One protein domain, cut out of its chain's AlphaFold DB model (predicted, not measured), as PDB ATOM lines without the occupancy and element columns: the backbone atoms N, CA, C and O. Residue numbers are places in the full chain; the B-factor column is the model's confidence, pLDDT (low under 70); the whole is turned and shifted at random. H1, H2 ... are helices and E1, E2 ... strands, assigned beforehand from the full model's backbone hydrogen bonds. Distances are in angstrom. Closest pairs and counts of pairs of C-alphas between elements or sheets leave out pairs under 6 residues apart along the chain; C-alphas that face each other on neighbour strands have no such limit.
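AT A GLANCE: This is residues 203 to 289 and 322 to 330 of the 643 residues of the protein "Hypothetical protein" of Symbiodinium sp. CCMP2592 (UniProt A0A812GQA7). One twisted sheet of four strands, E1 to E4, forms a wall with two helices, H1 and H2, side by side over one of its faces; the other face has no named helix over it. Two short helices, H3 and H4, lie off the sheet and farther from the middle. The printed part has 96 residues with four named helices and four named strands, along the chain E1 H1 E2 H2 E3 H3 H4 E4; the sheet's order is E1, E2, E3, E4, mixed, with E4 antiparallel to E3. The class is mixed, helices and strands, and the whole is compact, with a radius of gyration of the C-alphas of 12.8 A and spans of 37 by 27 by 23 A.

IN THESE COORDINATES: The sheet holds E1, residues 214 to 216, E2, residues 234 to 237, 10.1 A long, E3, residues 259 to 265, 18.5 A, and E4, residues 322 to 328, 19.4 A. E1 begins at C-alpha 214 (0.282, -44.583, 46.929), and E4 ends at C-alpha 328 (11.796, -37.708, 40.831). H1 is residues 219 to 226, 11.1 A, and H2 is residues 241 to 253, 18.5 A, beginning at C-alpha 241 (20.823, -44.571, 51.787). H3 is residues 269 to 272 and H4 residues 275 to 279.

HOW THE PARTS SIT: E1 and E2 are parallel at 17 degrees, with N 235 and O 214 2.8 A apart, within hydrogen-bond range. E2 and E3 are parallel at 16 degrees, with N 260 and O 234 2.8 A apart, within range. E3 and E4 are antiparallel at 158 degrees, with N 261 and O 326 2.9 A apart, within range. E1 and E4 are the edge strands. E1, H1, E2 and E2, H2, E3 are strand-helix-strand units, two parallel neighbour strands with a helix between, each with a right-handed crossover. H1 and H2 on the same face make two layers, helices on one face of a sheet. H1, at a height over the sheet of 8.9 A, is over E2 and only just over E1, where 3 of its C-alphas fall. H2, at a height of 9.5 A, is over E3 and runs along the strands, at 4 degrees to E3 on the local plane. H1 and H2 touch, the closest C-alphas being those of Leu 219 and Ala 247, 6.7 A apart, at a shallow tilt of 10 degrees, the same way. H4 is close to H2 but not clearly touching, the closest C-alphas being those of Thr 245 and Val 277, 7.3 A apart. H3 is apart from H2 and H4. In H2 and H4 every O i to N i+4 pair is within hydrogen-bond range, in H1 2 of 4, and H3 is too short for such a pair.

THE WHOLE: The C-alphas of Gly 210 and Glu 268 are the farthest apart, 38.7 A. Residues 290 to 321 are not printed, and C-alphas 289 and 322 across the cut are 8.7 A apart. Of the links that are printed whole, none is long. The mean pLDDT of the printed part is 72.8; residues 265 to 289 and 322 to 330 are among those under 70.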
ATOM      1  N   ASP A 203      -3.083 -39.269  54.641       77.50
ATOM      2  CA  ASP A 203      -3.642 -37.952  54.993       77.50
ATOM      3  C   ASP A 203      -2.618 -36.798  55.062       77.50
ATOM      4  O   ASP A 203      -3.006 -35.635  54.937       77.50
ATOM      5  N   ASP A 204      -1.330 -37.084  55.296       76.75
ATOM      6  CA  ASP A 204      -0.282 -36.051  55.395       76.75
ATOM      7  C   ASP A 204       0.199 -35.566  54.010       76.75
ATOM      8  O   ASP A 204       0.927 -34.571  53.916       76.75
ATOM      9  N   TRP A 205      -0.229 -36.236  52.934       78.44
ATOM     10  CA  TRP A 205       0.171 -35.969  51.557       78.44
ATOM     11  C   TRP A 205      -1.054 -35.606  50.715       78.44
ATOM     12  O   TRP A 205      -1.957 -36.412  50.499       78.44
ATOM     13  N   VAL A 206      -1.088 -34.368  50.224       71.62
ATOM     14  CA  VAL A 206      -2.156 -33.914  49.330       71.62
ATOM     15  C   VAL A 206      -1.851 -34.421  47.925       71.62
ATOM     16  O   VAL A 206      -0.951 -33.904  47.269       71.62
ATOM     17  N   ALA A 207      -2.599 -35.429  47.487       68.44
ATOM     18  CA  ALA A 207      -2.717 -35.775  46.079       68.44
ATOM     19  C   ALA A 207      -3.410 -34.622  45.331       68.44
ATOM     20  O   ALA A 207      -4.410 -34.092  45.826       68.44
ATOM     21  N   ASP A 208      -2.921 -34.254  44.146       72.81
ATOM     22  CA  ASP A 208      -3.686 -33.402  43.232       72.81
ATOM     23  C   ASP A 208      -4.991 -34.116  42.842       72.81
ATOM     24  O   ASP A 208      -5.014 -35.347  42.734       72.81
ATOM     25  N   GLU A 209      -6.084 -33.363  42.660       68.75
ATOM     26  CA  GLU A 209      -7.432 -33.909  42.435       68.75
ATOM     27  C   GLU A 209      -7.460 -34.866  41.225       68.75
ATOM     28  O   GLU A 209      -7.475 -34.434  40.076       68.75
ATOM     29  N   GLY A 210      -7.477 -36.177  41.499       73.31
ATOM     30  CA  GLY A 210      -7.472 -37.248  40.493       73.31
ATOM     31  C   GLY A 210      -6.202 -38.109  40.440       73.31
ATOM     32  O   GLY A 210      -6.228 -39.158  39.806       73.31
ATOM     33  N   SER A 211      -5.118 -37.737  41.127       77.50
ATOM     34  CA  SER A 211      -3.897 -38.557  41.183       77.50
ATOM     35  C   SER A 211      -4.007 -39.693  42.211       77.50
ATOM     36  O   SER A 211      -4.358 -39.485  43.376       77.50
ATOM     37  N   ASN A 212      -3.697 -40.924  41.787       84.31
ATOM     38  CA  ASN A 212      -3.708 -42.098  42.658       84.31
ATOM     39  C   ASN A 212      -2.434 -42.149  43.516       84.31
ATOM     40  O   ASN A 212      -1.469 -42.829  43.184       84.31
ATOM     41  N   LEU A 213      -2.425 -41.396  44.619       89.38
ATOM     42  CA  LEU A 213      -1.285 -41.372  45.533       89.38
ATOM     43  C   LEU A 213      -1.175 -42.682  46.331       89.38
ATOM     44  O   LEU A 213      -2.036 -42.977  47.176       89.38
ATOM     45  N   GLN A 214      -0.085 -43.417  46.123       92.00
ATOM     46  CA  GLN A 214       0.282 -44.583  46.929       92.00
ATOM     47  C   GLN A 214       1.344 -44.208  47.971       92.00
ATOM     48  O   GLN A 214       2.219 -43.385  47.713       92.00
ATOM     49  N   VAL A 215       1.249 -44.784  49.173       92.12
ATOM     50  CA  VAL A 215       2.173 -44.516  50.286       92.12
ATOM     51  C   VAL A 215       2.682 -45.847  50.821       92.12
ATOM     52  O   VAL A 215       1.919 -46.607  51.417       92.12
ATOM     53  N   LEU A 216       3.961 -46.108  50.582       93.94
ATOM     54  CA  LEU A 216       4.638 -47.386  50.767       93.94
ATOM     55  C   LEU A 216       5.620 -47.293  51.938       93.94
ATOM     56  O   LEU A 216       6.243 -46.246  52.160       93.94
ATOM     57  N   ASN A 217       5.732 -48.367  52.722       90.75
ATOM     58  CA  ASN A 217       6.531 -48.360  53.955       90.75
ATOM     59  C   ASN A 217       7.834 -49.158  53.841       90.75
ATOM     60  O   ASN A 217       8.688 -48.989  54.714       90.75
ATOM     61  N   ALA A 218       7.969 -49.984  52.802       91.81
ATOM     62  CA  ALA A 218       9.167 -50.742  52.469       91.81
ATOM     63  C   ALA A 218       9.514 -50.601  50.976       91.81
ATOM     64  O   ALA A 218       8.675 -50.208  50.164       91.81
ATOM     65  N   LEU A 219      10.749 -50.952  50.618       94.44
ATOM     66  CA  LEU A 219      11.223 -50.955  49.233       94.44
ATOM     67  C   LEU A 219      10.587 -52.075  48.390       94.44
ATOM     68  O   LEU A 219      10.268 -51.866  47.225       94.44
ATOM     69  N   GLU A 220      10.310 -53.233  48.991       94.75
ATOM     70  CA  GLU A 220       9.629 -54.361  48.331       94.75
ATOM     71  C   GLU A 220       8.233 -53.974  47.805       94.75
ATOM     72  O   GLU A 220       7.814 -54.410  46.732       94.75
ATOM     73  N   ASP A 221       7.523 -53.097  48.524       94.38
ATOM     74  CA  ASP A 221       6.230 -52.559  48.094       94.38
ATOM     75  C   ASP A 221       6.361 -51.743  46.791       94.38
ATOM     76  O   ASP A 221       5.422 -51.708  45.995       94.38
ATOM     77  N   LEU A 222       7.503 -51.068  46.568       94.88
ATOM     78  CA  LEU A 222       7.726 -50.211  45.398       94.88
ATOM     79  C   LEU A 222       7.778 -51.033  44.111       94.88
ATOM     80  O   LEU A 222       7.149 -50.630  43.141       94.88
ATOM     81  N   GLY A 223       8.446 -52.189  44.106       94.19
ATOM     82  CA  GLY A 223       8.460 -53.078  42.935       94.19
ATOM     83  C   GLY A 223       7.043 -53.481  42.529       94.19
ATOM     84  O   GLY A 223       6.604 -53.195  41.420       94.19
ATOM     85  N   ASN A 224       6.274 -53.994  43.494       94.00
ATOM     86  CA  ASN A 224       4.874 -54.370  43.292       94.00
ATOM     87  C   ASN A 224       3.980 -53.196  42.835       94.00
ATOM     88  O   ASN A 224       2.988 -53.416  42.144       94.00
ATOM     89  N   ALA A 225       4.292 -51.958  43.235       93.69
ATOM     90  CA  ALA A 225       3.547 -50.764  42.830       93.69
ATOM     91  C   ALA A 225       3.945 -50.233  41.440       93.69
ATOM     92  O   ALA A 225       3.120 -49.587  40.795       93.69
ATOM     93  N   LEU A 226       5.179 -50.486  40.988       92.88
ATOM     94  CA  LEU A 226       5.675 -50.121  39.655       92.88
ATOM     95  C   LEU A 226       5.283 -51.150  38.583       92.88
ATOM     96  O   LEU A 226       5.067 -50.761  37.439       92.88
ATOM     97  N   ASP A 227       5.126 -52.424  38.958       92.94
ATOM     98  CA  ASP A 227       4.631 -53.503  38.082       92.94
ATOM     99  C   ASP A 227       3.145 -53.344  37.693       92.94
ATOM    100  O   ASP A 227       2.645 -54.030  36.799       92.94
ATOM    101  N   VAL A 228       2.409 -52.450  38.364       90.00
ATOM    102  CA  VAL A 228       1.032 -52.090  38.006       90.00
ATOM    103  C   VAL A 228       1.073 -50.862  37.096       90.00
ATOM    104  O   VAL A 228       1.379 -49.767  37.562       90.00
ATOM    105  N   ASP A 229       0.677 -51.030  35.825       73.50
ATOM    106  CA  ASP A 229       0.668 -49.995  34.761       73.50
ATOM    107  C   ASP A 229      -0.037 -48.664  35.132       73.50
ATOM    108  O   ASP A 229       0.129 -47.647  34.462       73.50
ATOM    109  N   ASP A 230      -0.821 -48.659  36.210       76.19
ATOM    110  CA  ASP A 230      -1.576 -47.530  36.762       76.19
ATOM    111  C   ASP A 230      -0.720 -46.708  37.765       76.19
ATOM    112  O   ASP A 230      -1.175 -46.326  38.855       76.19
ATOM    113  N   SER A 231       0.556 -46.474  37.419       63.12
ATOM    114  CA  SER A 231       1.620 -45.930  38.285       63.12
ATOM    115  C   SER A 231       1.482 -44.427  38.584       63.12
ATOM    116  O   SER A 231       2.300 -43.579  38.221       63.12
ATOM    117  N   GLY A 232       0.426 -44.088  39.326       79.38
ATOM    118  CA  GLY A 232       0.259 -42.783  39.965       79.38
ATOM    119  C   GLY A 232       1.399 -42.441  40.935       79.38
ATOM    120  O   GLY A 232       2.238 -43.270  41.272       79.38
ATOM    121  N   HIS A 233       1.427 -41.196  41.416       87.75
ATOM    122  CA  HIS A 233       2.528 -40.701  42.245       87.75
ATOM    123  C   HIS A 233       2.735 -41.553  43.518       87.75
ATOM    124  O   HIS A 233       1.831 -41.690  44.349       87.75
ATOM    125  N   VAL A 234       3.945 -42.072  43.721       92.81
ATOM    126  CA  VAL A 234       4.292 -42.961  44.842       92.81
ATOM    127  C   VAL A 234       5.084 -42.200  45.910       92.81
ATOM    128  O   VAL A 234       5.908 -41.342  45.601       92.81
ATOM    129  N   VAL A 235       4.851 -42.497  47.189       93.31
ATOM    130  CA  VAL A 235       5.662 -42.010  48.317       93.31
ATOM    131  C   VAL A 235       6.240 -43.206  49.062       93.31
ATOM    132  O   VAL A 235       5.476 -43.955  49.662       93.31
ATOM    133  N   VAL A 236       7.561 -43.374  49.064       93.88
ATOM    134  CA  VAL A 236       8.232 -44.536  49.675       93.88
ATOM    135  C   VAL A 236       9.052 -44.104  50.879       93.88
ATOM    136  O   VAL A 236       9.877 -43.191  50.785       93.88
ATOM    137  N   ARG A 237       8.861 -44.778  52.014       92.69
ATOM    138  CA  ARG A 237       9.846 -44.759  53.097       92.69
ATOM    139  C   ARG A 237      10.961 -45.747  52.786       92.69
ATOM    140  O   ARG A 237      10.699 -46.929  52.615       92.69
ATOM    141  N   VAL A 238      12.188 -45.254  52.830       93.06
ATOM    142  CA  VAL A 238      13.416 -46.049  52.729       93.06
ATOM    143  C   VAL A 238      14.154 -45.975  54.065       93.06
ATOM    144  O   VAL A 238      14.153 -44.928  54.717       93.06
ATOM    145  N   GLY A 239      14.691 -47.096  54.536       88.19
ATOM    146  CA  GLY A 239      15.377 -47.218  55.823       88.19
ATOM    147  C   GLY A 239      16.836 -46.772  55.782       88.19
ATOM    148  O   GLY A 239      17.352 -46.299  56.795       88.19
ATOM    149  N   SER A 240      17.468 -46.878  54.614       88.62
ATOM    150  CA  SER A 240      18.883 -46.594  54.388       88.62
ATOM    151  C   SER A 240      19.122 -45.795  53.102       88.62
ATOM    152  O   SER A 240      18.236 -45.603  52.268       88.62
ATOM    153  N   LEU A 241      20.349 -45.300  52.961       84.12
ATOM    154  CA  LEU A 241      20.823 -44.571  51.787       84.12
ATOM    155  C   LEU A 241      20.991 -45.480  50.554       84.12
ATOM    156  O   LEU A 241      20.756 -45.041  49.427       84.12
ATOM    157  N   ASP A 242      21.336 -46.746  50.782       87.81
ATOM    158  CA  ASP A 242      21.441 -47.764  49.736       87.81
ATOM    159  C   ASP A 242      20.041 -48.087  49.185       87.81
ATOM    160  O   ASP A 242      19.821 -47.971  47.981       87.81
ATOM    161  N   GLU A 243      19.049 -48.313  50.062       92.00
ATOM    162  CA  GLU A 243      17.632 -48.454  49.674       92.00
ATOM    163  C   GLU A 243      17.094 -47.225  48.924       92.00
ATOM    164  O   GLU A 243      16.253 -47.360  48.039       92.00
ATOM    165  N   ALA A 244      17.548 -46.012  49.258       88.44
ATOM    166  CA  ALA A 244      17.161 -44.810  48.519       88.44
ATOM    167  C   ALA A 244      17.741 -44.783  47.099       88.44
ATOM    168  O   ALA A 244      17.093 -44.269  46.190       88.44
ATOM    169  N   THR A 245      18.946 -45.322  46.917       87.06
ATOM    170  CA  THR A 245      19.604 -45.409  45.609       87.06
ATOM    171  C   THR A 245      18.904 -46.459  44.745       87.06
ATOM    172  O   THR A 245      18.490 -46.142  43.633       87.06
ATOM    173  N   GLU A 246      18.638 -47.644  45.299       93.56
ATOM    174  CA  GLU A 246      17.852 -48.698  44.644       93.56
ATOM    175  C   GLU A 246      16.434 -48.209  44.289       93.56
ATOM    176  O   GLU A 246      15.991 -48.357  43.153       93.56
ATOM    177  N   ALA A 247      15.747 -47.510  45.201       93.25
ATOM    178  CA  ALA A 247      14.436 -46.921  44.919       93.25
ATOM    179  C   ALA A 247      14.468 -45.889  43.777       93.25
ATOM    180  O   ALA A 247      13.539 -45.845  42.968       93.25
ATOM    181  N   LEU A 248      15.514 -45.053  43.699       90.38
ATOM    182  CA  LEU A 248      15.697 -44.114  42.586       90.38
ATOM    183  C   LEU A 248      15.912 -44.849  41.263       90.38
ATOM    184  O   LEU A 248      15.314 -44.448  40.268       90.38
ATOM    185  N   GLU A 249      16.714 -45.915  41.248       90.25
ATOM    186  CA  GLU A 249      16.947 -46.738  40.057       90.25
ATOM    187  C   GLU A 249      15.663 -47.442  39.592       90.25
ATOM    188  O   GLU A 249      15.346 -47.402  38.402       90.25
ATOM    189  N   MET A 250      14.864 -47.986  40.517       93.12
ATOM    190  CA  MET A 250      13.554 -48.578  40.213       93.12
ATOM    191  C   MET A 250      12.583 -47.551  39.613       93.12
ATOM    192  O   MET A 250      11.974 -47.813  38.580       93.12
ATOM    193  N   ILE A 251      12.467 -46.356  40.208       90.94
ATOM    194  CA  ILE A 251      11.604 -45.283  39.680       90.94
ATOM    195  C   ILE A 251      12.127 -44.780  38.322       90.94
ATOM    196  O   ILE A 251      11.333 -44.506  37.428       90.94
ATOM    197  N   ALA A 252      13.446 -44.678  38.139       85.44
ATOM    198  CA  ALA A 252      14.067 -44.274  36.875       85.44
ATOM    199  C   ALA A 252      13.867 -45.297  35.745       85.44
ATOM    200  O   ALA A 252      13.773 -44.914  34.579       85.44
ATOM    201  N   ALA A 253      13.779 -46.586  36.081       89.56
ATOM    202  CA  ALA A 253      13.495 -47.655  35.130       89.56
ATOM    203  C   ALA A 253      12.026 -47.684  34.654       89.56
ATOM    204  O   ALA A 253      11.735 -48.339  33.653       89.56
ATOM    205  N   THR A 254      11.111 -46.968  35.324       90.38
ATOM    206  CA  THR A 254       9.668 -46.954  35.026       90.38
ATOM    207  C   THR A 254       9.226 -45.572  34.503       90.38
ATOM    208  O   THR A 254       8.917 -44.689  35.302       90.38
ATOM    209  N   PRO A 255       9.126 -45.348  33.174       83.31
ATOM    210  CA  PRO A 255       8.982 -44.001  32.593       83.31
ATOM    211  C   PRO A 255       7.717 -43.215  32.972       83.31
ATOM    212  O   PRO A 255       7.670 -42.001  32.776       83.31
ATOM    213  N   SER A 256       6.677 -43.893  33.462       84.50
ATOM    214  CA  SER A 256       5.418 -43.300  33.933       84.50
ATOM    215  C   SER A 256       5.416 -42.960  35.428       84.50
ATOM    216  O   SER A 256       4.542 -42.222  35.882       84.50
ATOM    217  N   ALA A 257       6.374 -43.472  36.205       87.00
ATOM    218  CA  ALA A 257       6.363 -43.347  37.655       87.00
ATOM    219  C   ALA A 257       6.935 -42.003  38.131       87.00
ATOM    220  O   ALA A 257       8.083 -41.647  37.862       87.00
ATOM    221  N   CYS A 258       6.150 -41.284  38.934       87.50
ATOM    222  CA  CYS A 258       6.622 -40.136  39.709       87.50
ATOM    223  C   CYS A 258       6.748 -40.534  41.182       87.50
ATOM    224  O   CYS A 258       5.783 -41.007  41.786       87.50
ATOM    225  N   GLY A 259       7.923 -40.334  41.777       88.12
ATOM    226  CA  GLY A 259       8.237 -40.865  43.104       88.12
ATOM    227  C   GLY A 259       8.755 -39.816  44.080       88.12
ATOM    228  O   GLY A 259       9.621 -39.006  43.752       88.12
ATOM    229  N   THR A 260       8.256 -39.852  45.316       90.19
ATOM    230  CA  THR A 260       8.827 -39.131  46.456       90.19
ATOM    231  C   THR A 260       9.456 -40.113  47.445       90.19
ATOM    232  O   THR A 260       8.749 -40.912  48.055       90.19
ATOM    233  N   LEU A 261      10.765 -40.007  47.671       90.25
ATOM    234  CA  LEU A 261      11.464 -40.801  48.686       90.25
ATOM    235  C   LEU A 261      11.550 -40.050  50.016       90.25
ATOM    236  O   LEU A 261      11.776 -38.837  50.051       90.25
ATOM    237  N   VAL A 262      11.367 -40.798  51.105       88.94
ATOM    238  CA  VAL A 262      11.341 -40.323  52.491       88.94
ATOM    239  C   VAL A 262      12.410 -41.069  53.287       88.94
ATOM    240  O   VAL A 262      12.199 -42.194  53.740       88.94
ATOM    241  N   LEU A 263      13.548 -40.401  53.479       85.62
ATOM    242  CA  LEU A 263      14.678 -40.883  54.276       85.62
ATOM    243  C   LEU A 263      14.583 -40.385  55.732       85.62
ATOM    244  O   LEU A 263      14.434 -39.173  55.938       85.62
ATOM    245  N   PRO A 264      14.699 -41.264  56.749       76.75
ATOM    246  CA  PRO A 264      14.865 -40.880  58.145       76.75
ATOM    247  C   PRO A 264      16.330 -40.508  58.407       76.75
ATOM    248  O   PRO A 264      17.169 -41.383  58.565       76.75
ATOM    249  N   GLY A 265      16.644 -39.215  58.469       68.50
ATOM    250  CA  GLY A 265      18.029 -38.769  58.616       68.50
ATOM    251  C   GLY A 265      18.439 -38.361  60.031       68.50
ATOM    252  O   GLY A 265      17.676 -37.727  60.779       68.50
ATOM    253  N   SER A 266      19.694 -38.660  60.360       60.56
ATOM    254  CA  SER A 266      20.497 -38.057  61.424       60.56
ATOM    255  C   SER A 266      21.560 -37.134  60.810       60.56
ATOM    256  O   SER A 266      22.106 -37.422  59.756       60.56
ATOM    257  N   ALA A 267      21.871 -35.994  61.439       53.41
ATOM    258  CA  ALA A 267      22.643 -34.899  60.812       53.41
ATOM    259  C   ALA A 267      24.082 -35.242  60.353       53.41
ATOM    260  O   ALA A 267      24.740 -34.409  59.736       53.41
ATOM    261  N   GLU A 268      24.575 -36.440  60.660       57.06
ATOM    262  CA  GLU A 268      25.858 -36.961  60.180       57.06
ATOM    263  C   GLU A 268      25.703 -37.582  58.773       57.06
ATOM    264  O   GLU A 268      26.540 -37.341  57.901       57.06
ATOM    265  N   GLU A 269      24.574 -38.242  58.491       60.47
ATOM    266  CA  GLU A 269      24.237 -38.843  57.187       60.47
ATOM    267  C   GLU A 269      23.979 -37.789  56.093       60.47
ATOM    268  O   GLU A 269      24.218 -38.053  54.919       60.47
ATOM    269  N   GLU A 270      23.592 -36.558  56.460       56.34
ATOM    270  CA  GLU A 270      23.475 -35.415  55.526       56.34
ATOM    271  C   GLU A 270      24.808 -35.128  54.814       56.34
ATOM    272  O   GLU A 270      24.828 -34.718  53.656       56.34
ATOM    273  N   SER A 271      25.934 -35.371  55.498       58.50
ATOM    274  CA  SER A 271      27.279 -35.182  54.944       58.50
ATOM    275  C   SER A 271      27.812 -36.384  54.158       58.50
ATOM    276  O   SER A 271      28.869 -36.275  53.539       58.50
ATOM    277  N   ALA A 272      27.084 -37.505  54.176       59.91
ATOM    278  CA  ALA A 272      27.439 -38.764  53.527       59.91
ATOM    279  C   ALA A 272      26.557 -39.090  52.302       59.91
ATOM    280  O   ALA A 272      26.689 -40.170  51.732       59.91
ATOM    281  N   LEU A 273      25.678 -38.168  51.886       61.50
ATOM    282  CA  LEU A 273      24.917 -38.284  50.638       61.50
ATOM    283  C   LEU A 273      25.889 -38.487  49.451       61.50
ATOM    284  O   LEU A 273      26.738 -37.620  49.232       61.50
ATOM    285  N   PRO A 274      25.798 -39.597  48.688       60.62
ATOM    286  CA  PRO A 274      26.724 -39.896  47.603       60.62
ATOM    287  C   PRO A 274      26.563 -38.891  46.467       60.62
ATOM    288  O   PRO A 274      25.460 -38.400  46.223       60.62
ATOM    289  N   GLU A 275      27.632 -38.657  45.702       58.97
ATOM    290  CA  GLU A 275      27.566 -37.822  44.492       58.97
ATOM    291  C   GLU A 275      26.499 -38.335  43.506       58.97
ATOM    292  O   GLU A 275      25.792 -37.527  42.911       58.97
ATOM    293  N   ALA A 276      26.256 -39.653  43.462       53.72
ATOM    294  CA  ALA A 276      25.158 -40.258  42.707       53.72
ATOM    295  C   ALA A 276      23.780 -39.639  43.027       53.72
ATOM    296  O   ALA A 276      23.013 -39.356  42.114       53.72
ATOM    297  N   VAL A 277      23.474 -39.344  44.300       55.62
ATOM    298  CA  VAL A 277      22.207 -38.695  44.706       55.62
ATOM    299  C   VAL A 277      22.194 -37.198  44.355       55.62
ATOM    300  O   VAL A 277      21.127 -36.613  44.183       55.62
ATOM    301  N   ALA A 278      23.365 -36.569  44.211       56.44
ATOM    302  CA  ALA A 278      23.491 -35.174  43.784       56.44
ATOM    303  C   ALA A 278      23.344 -34.989  42.259       56.44
ATOM    304  O   ALA A 278      22.912 -33.918  41.819       56.44
ATOM    305  N   ASP A 279      23.660 -36.016  41.465       53.69
ATOM    306  CA  ASP A 279      23.489 -36.012  40.007       53.69
ATOM    307  C   ASP A 279      22.015 -36.140  39.578       53.69
ATOM    308  O   ASP A 279      21.624 -35.597  38.535       53.69
ATOM    309  N   PHE A 280      21.156 -36.739  40.415       53.25
ATOM    310  CA  PHE A 280      19.701 -36.674  40.252       53.25
ATOM    311  C   PHE A 280      19.188 -35.242  40.505       53.25
ATOM    312  O   PHE A 280      18.752 -34.861  41.592       53.25
ATOM    313  N   LYS A 281      19.173 -34.444  39.433       43.38
ATOM    314  CA  LYS A 281      18.727 -33.041  39.427       43.38
ATOM    315  C   LYS A 281      17.240 -32.734  39.701       43.38
ATOM    316  O   LYS A 281      16.993 -31.545  39.951       43.38
ATOM    317  N   PRO A 282      16.235 -33.643  39.676       40.50
ATOM    318  CA  PRO A 282      14.871 -33.241  40.012       40.50
ATOM    319  C   PRO A 282      14.735 -32.969  41.524       40.50
ATOM    320  O   PRO A 282      14.586 -33.850  42.363       40.50
ATOM    321  N   VAL A 283      14.817 -31.678  41.852       44.34
ATOM    322  CA  VAL A 283      14.310 -31.011  43.062       44.34
ATOM    323  C   VAL A 283      14.483 -31.791  44.383       44.34
ATOM    324  O   VAL A 283      13.520 -32.236  45.014       44.34
ATOM    325  N   LEU A 284      15.719 -31.798  44.899       38.97
ATOM    326  CA  LEU A 284      16.024 -32.020  46.322       38.97
ATOM    327  C   LEU A 284      15.379 -30.925  47.200       38.97
ATOM    328  O   LEU A 284      16.004 -29.932  47.594       38.97
ATOM    329  N   SER A 285      14.090 -31.088  47.505       41.47
ATOM    330  CA  SER A 285      13.338 -30.155  48.344       41.47
ATOM    331  C   SER A 285      13.501 -30.503  49.823       41.47
ATOM    332  O   SER A 285      13.002 -31.504  50.327       41.47
ATOM    333  N   HIS A 286      14.183 -29.632  50.566       37.19
ATOM    334  CA  HIS A 286      14.350 -29.776  52.014       37.19
ATOM    335  C   HIS A 286      13.050 -29.396  52.746       37.19
ATOM    336  O   HIS A 286      12.924 -28.336  53.369       37.19
ATOM    337  N   CYS A 287      12.039 -30.255  52.628       36.06
ATOM    338  CA  CYS A 287      10.722 -30.073  53.218       36.06
ATOM    339  C   CYS A 287      10.678 -30.621  54.646       36.06
ATOM    340  O   CYS A 287      10.427 -31.801  54.878       36.06
ATOM    341  N   ARG A 288      10.793 -29.727  55.634       37.09
ATOM    342  CA  ARG A 288      10.346 -30.029  56.999       37.09
ATOM    343  C   ARG A 288       8.836 -30.293  56.961       37.09
ATOM    344  O   ARG A 288       8.081 -29.331  56.831       37.09
ATOM    345  N   VAL A 289       8.426 -31.566  57.041       36.94
ATOM    346  CA  VAL A 289       7.044 -32.039  56.810       36.94
ATOM    347  C   VAL A 289       6.015 -31.119  57.496       36.94
ATOM    348  O   VAL A 289       5.957 -31.081  58.730       36.94
ATOM    349  N   TRP A 322      15.161 -35.673  60.975       36.47
ATOM    350  CA  TRP A 322      14.741 -34.934  59.792       36.47
ATOM    351  C   TRP A 322      14.300 -35.896  58.691       36.47
ATOM    352  O   TRP A 322      14.573 -37.091  58.734       36.47
ATOM    353  N   VAL A 323      13.547 -35.350  57.740       35.31
ATOM    354  CA  VAL A 323      13.042 -36.065  56.570       35.31
ATOM    355  C   VAL A 323      13.621 -35.374  55.350       35.31
ATOM    356  O   VAL A 323      13.345 -34.190  55.134       35.31
ATOM    357  N   LEU A 324      14.426 -36.097  54.575       36.56
ATOM    358  CA  LEU A 324      14.818 -35.658  53.240       36.56
ATOM    359  C   LEU A 324      13.724 -36.081  52.258       36.56
ATOM    360  O   LEU A 324      13.262 -37.220  52.310       36.56
ATOM    361  N   ARG A 325      13.304 -35.148  51.395       39.38
ATOM    362  CA  ARG A 325      12.328 -35.387  50.329       39.38
ATOM    363  C   ARG A 325      13.027 -35.275  48.974       39.38
ATOM    364  O   ARG A 325      13.253 -34.168  48.481       39.38
ATOM    365  N   VAL A 326      13.326 -36.417  48.366       39.84
ATOM    366  CA  VAL A 326      13.751 -36.495  46.957       39.84
ATOM    367  C   VAL A 326      12.491 -36.679  46.118       39.84
ATOM    368  O   VAL A 326      11.647 -37.483  46.502       39.84
ATOM    369  N   THR A 327      12.303 -35.907  45.045       37.03
ATOM    370  CA  THR A 327      11.103 -36.009  44.187       37.03
ATOM    371  C   THR A 327      11.537 -36.180  42.739       37.03
ATOM    372  O   THR A 327      11.933 -35.204  42.112       37.03
ATOM    373  N   ALA A 328      11.482 -37.408  42.223       36.31
ATOM    374  CA  ALA A 328      11.796 -37.708  40.831       36.31
ATOM    375  C   ALA A 328      10.528 -37.581  39.973       36.31
ATOM    376  O   ALA A 328       9.534 -38.265  40.219       36.31
ATOM    377  N   ASP A 329      10.583 -36.688  38.985       32.38
ATOM    378  CA  ASP A 329       9.555 -36.455  37.968       32.38
ATOM    379  C   ASP A 329      10.254 -36.513  36.604       32.38
ATOM    380  O   ASP A 329      11.083 -35.655  36.278       32.38
ATOM    381  N   TRP A 330       9.977 -37.577  35.849       38.22
ATOM    382  CA  TRP A 330      10.662 -37.895  34.595       38.22
ATOM    383  C   TRP A 330      10.020 -37.250  33.361       38.22
ATOM    384  O   TRP A 330      10.623 -37.256  32.290       38.22
TER     385      TRP A 330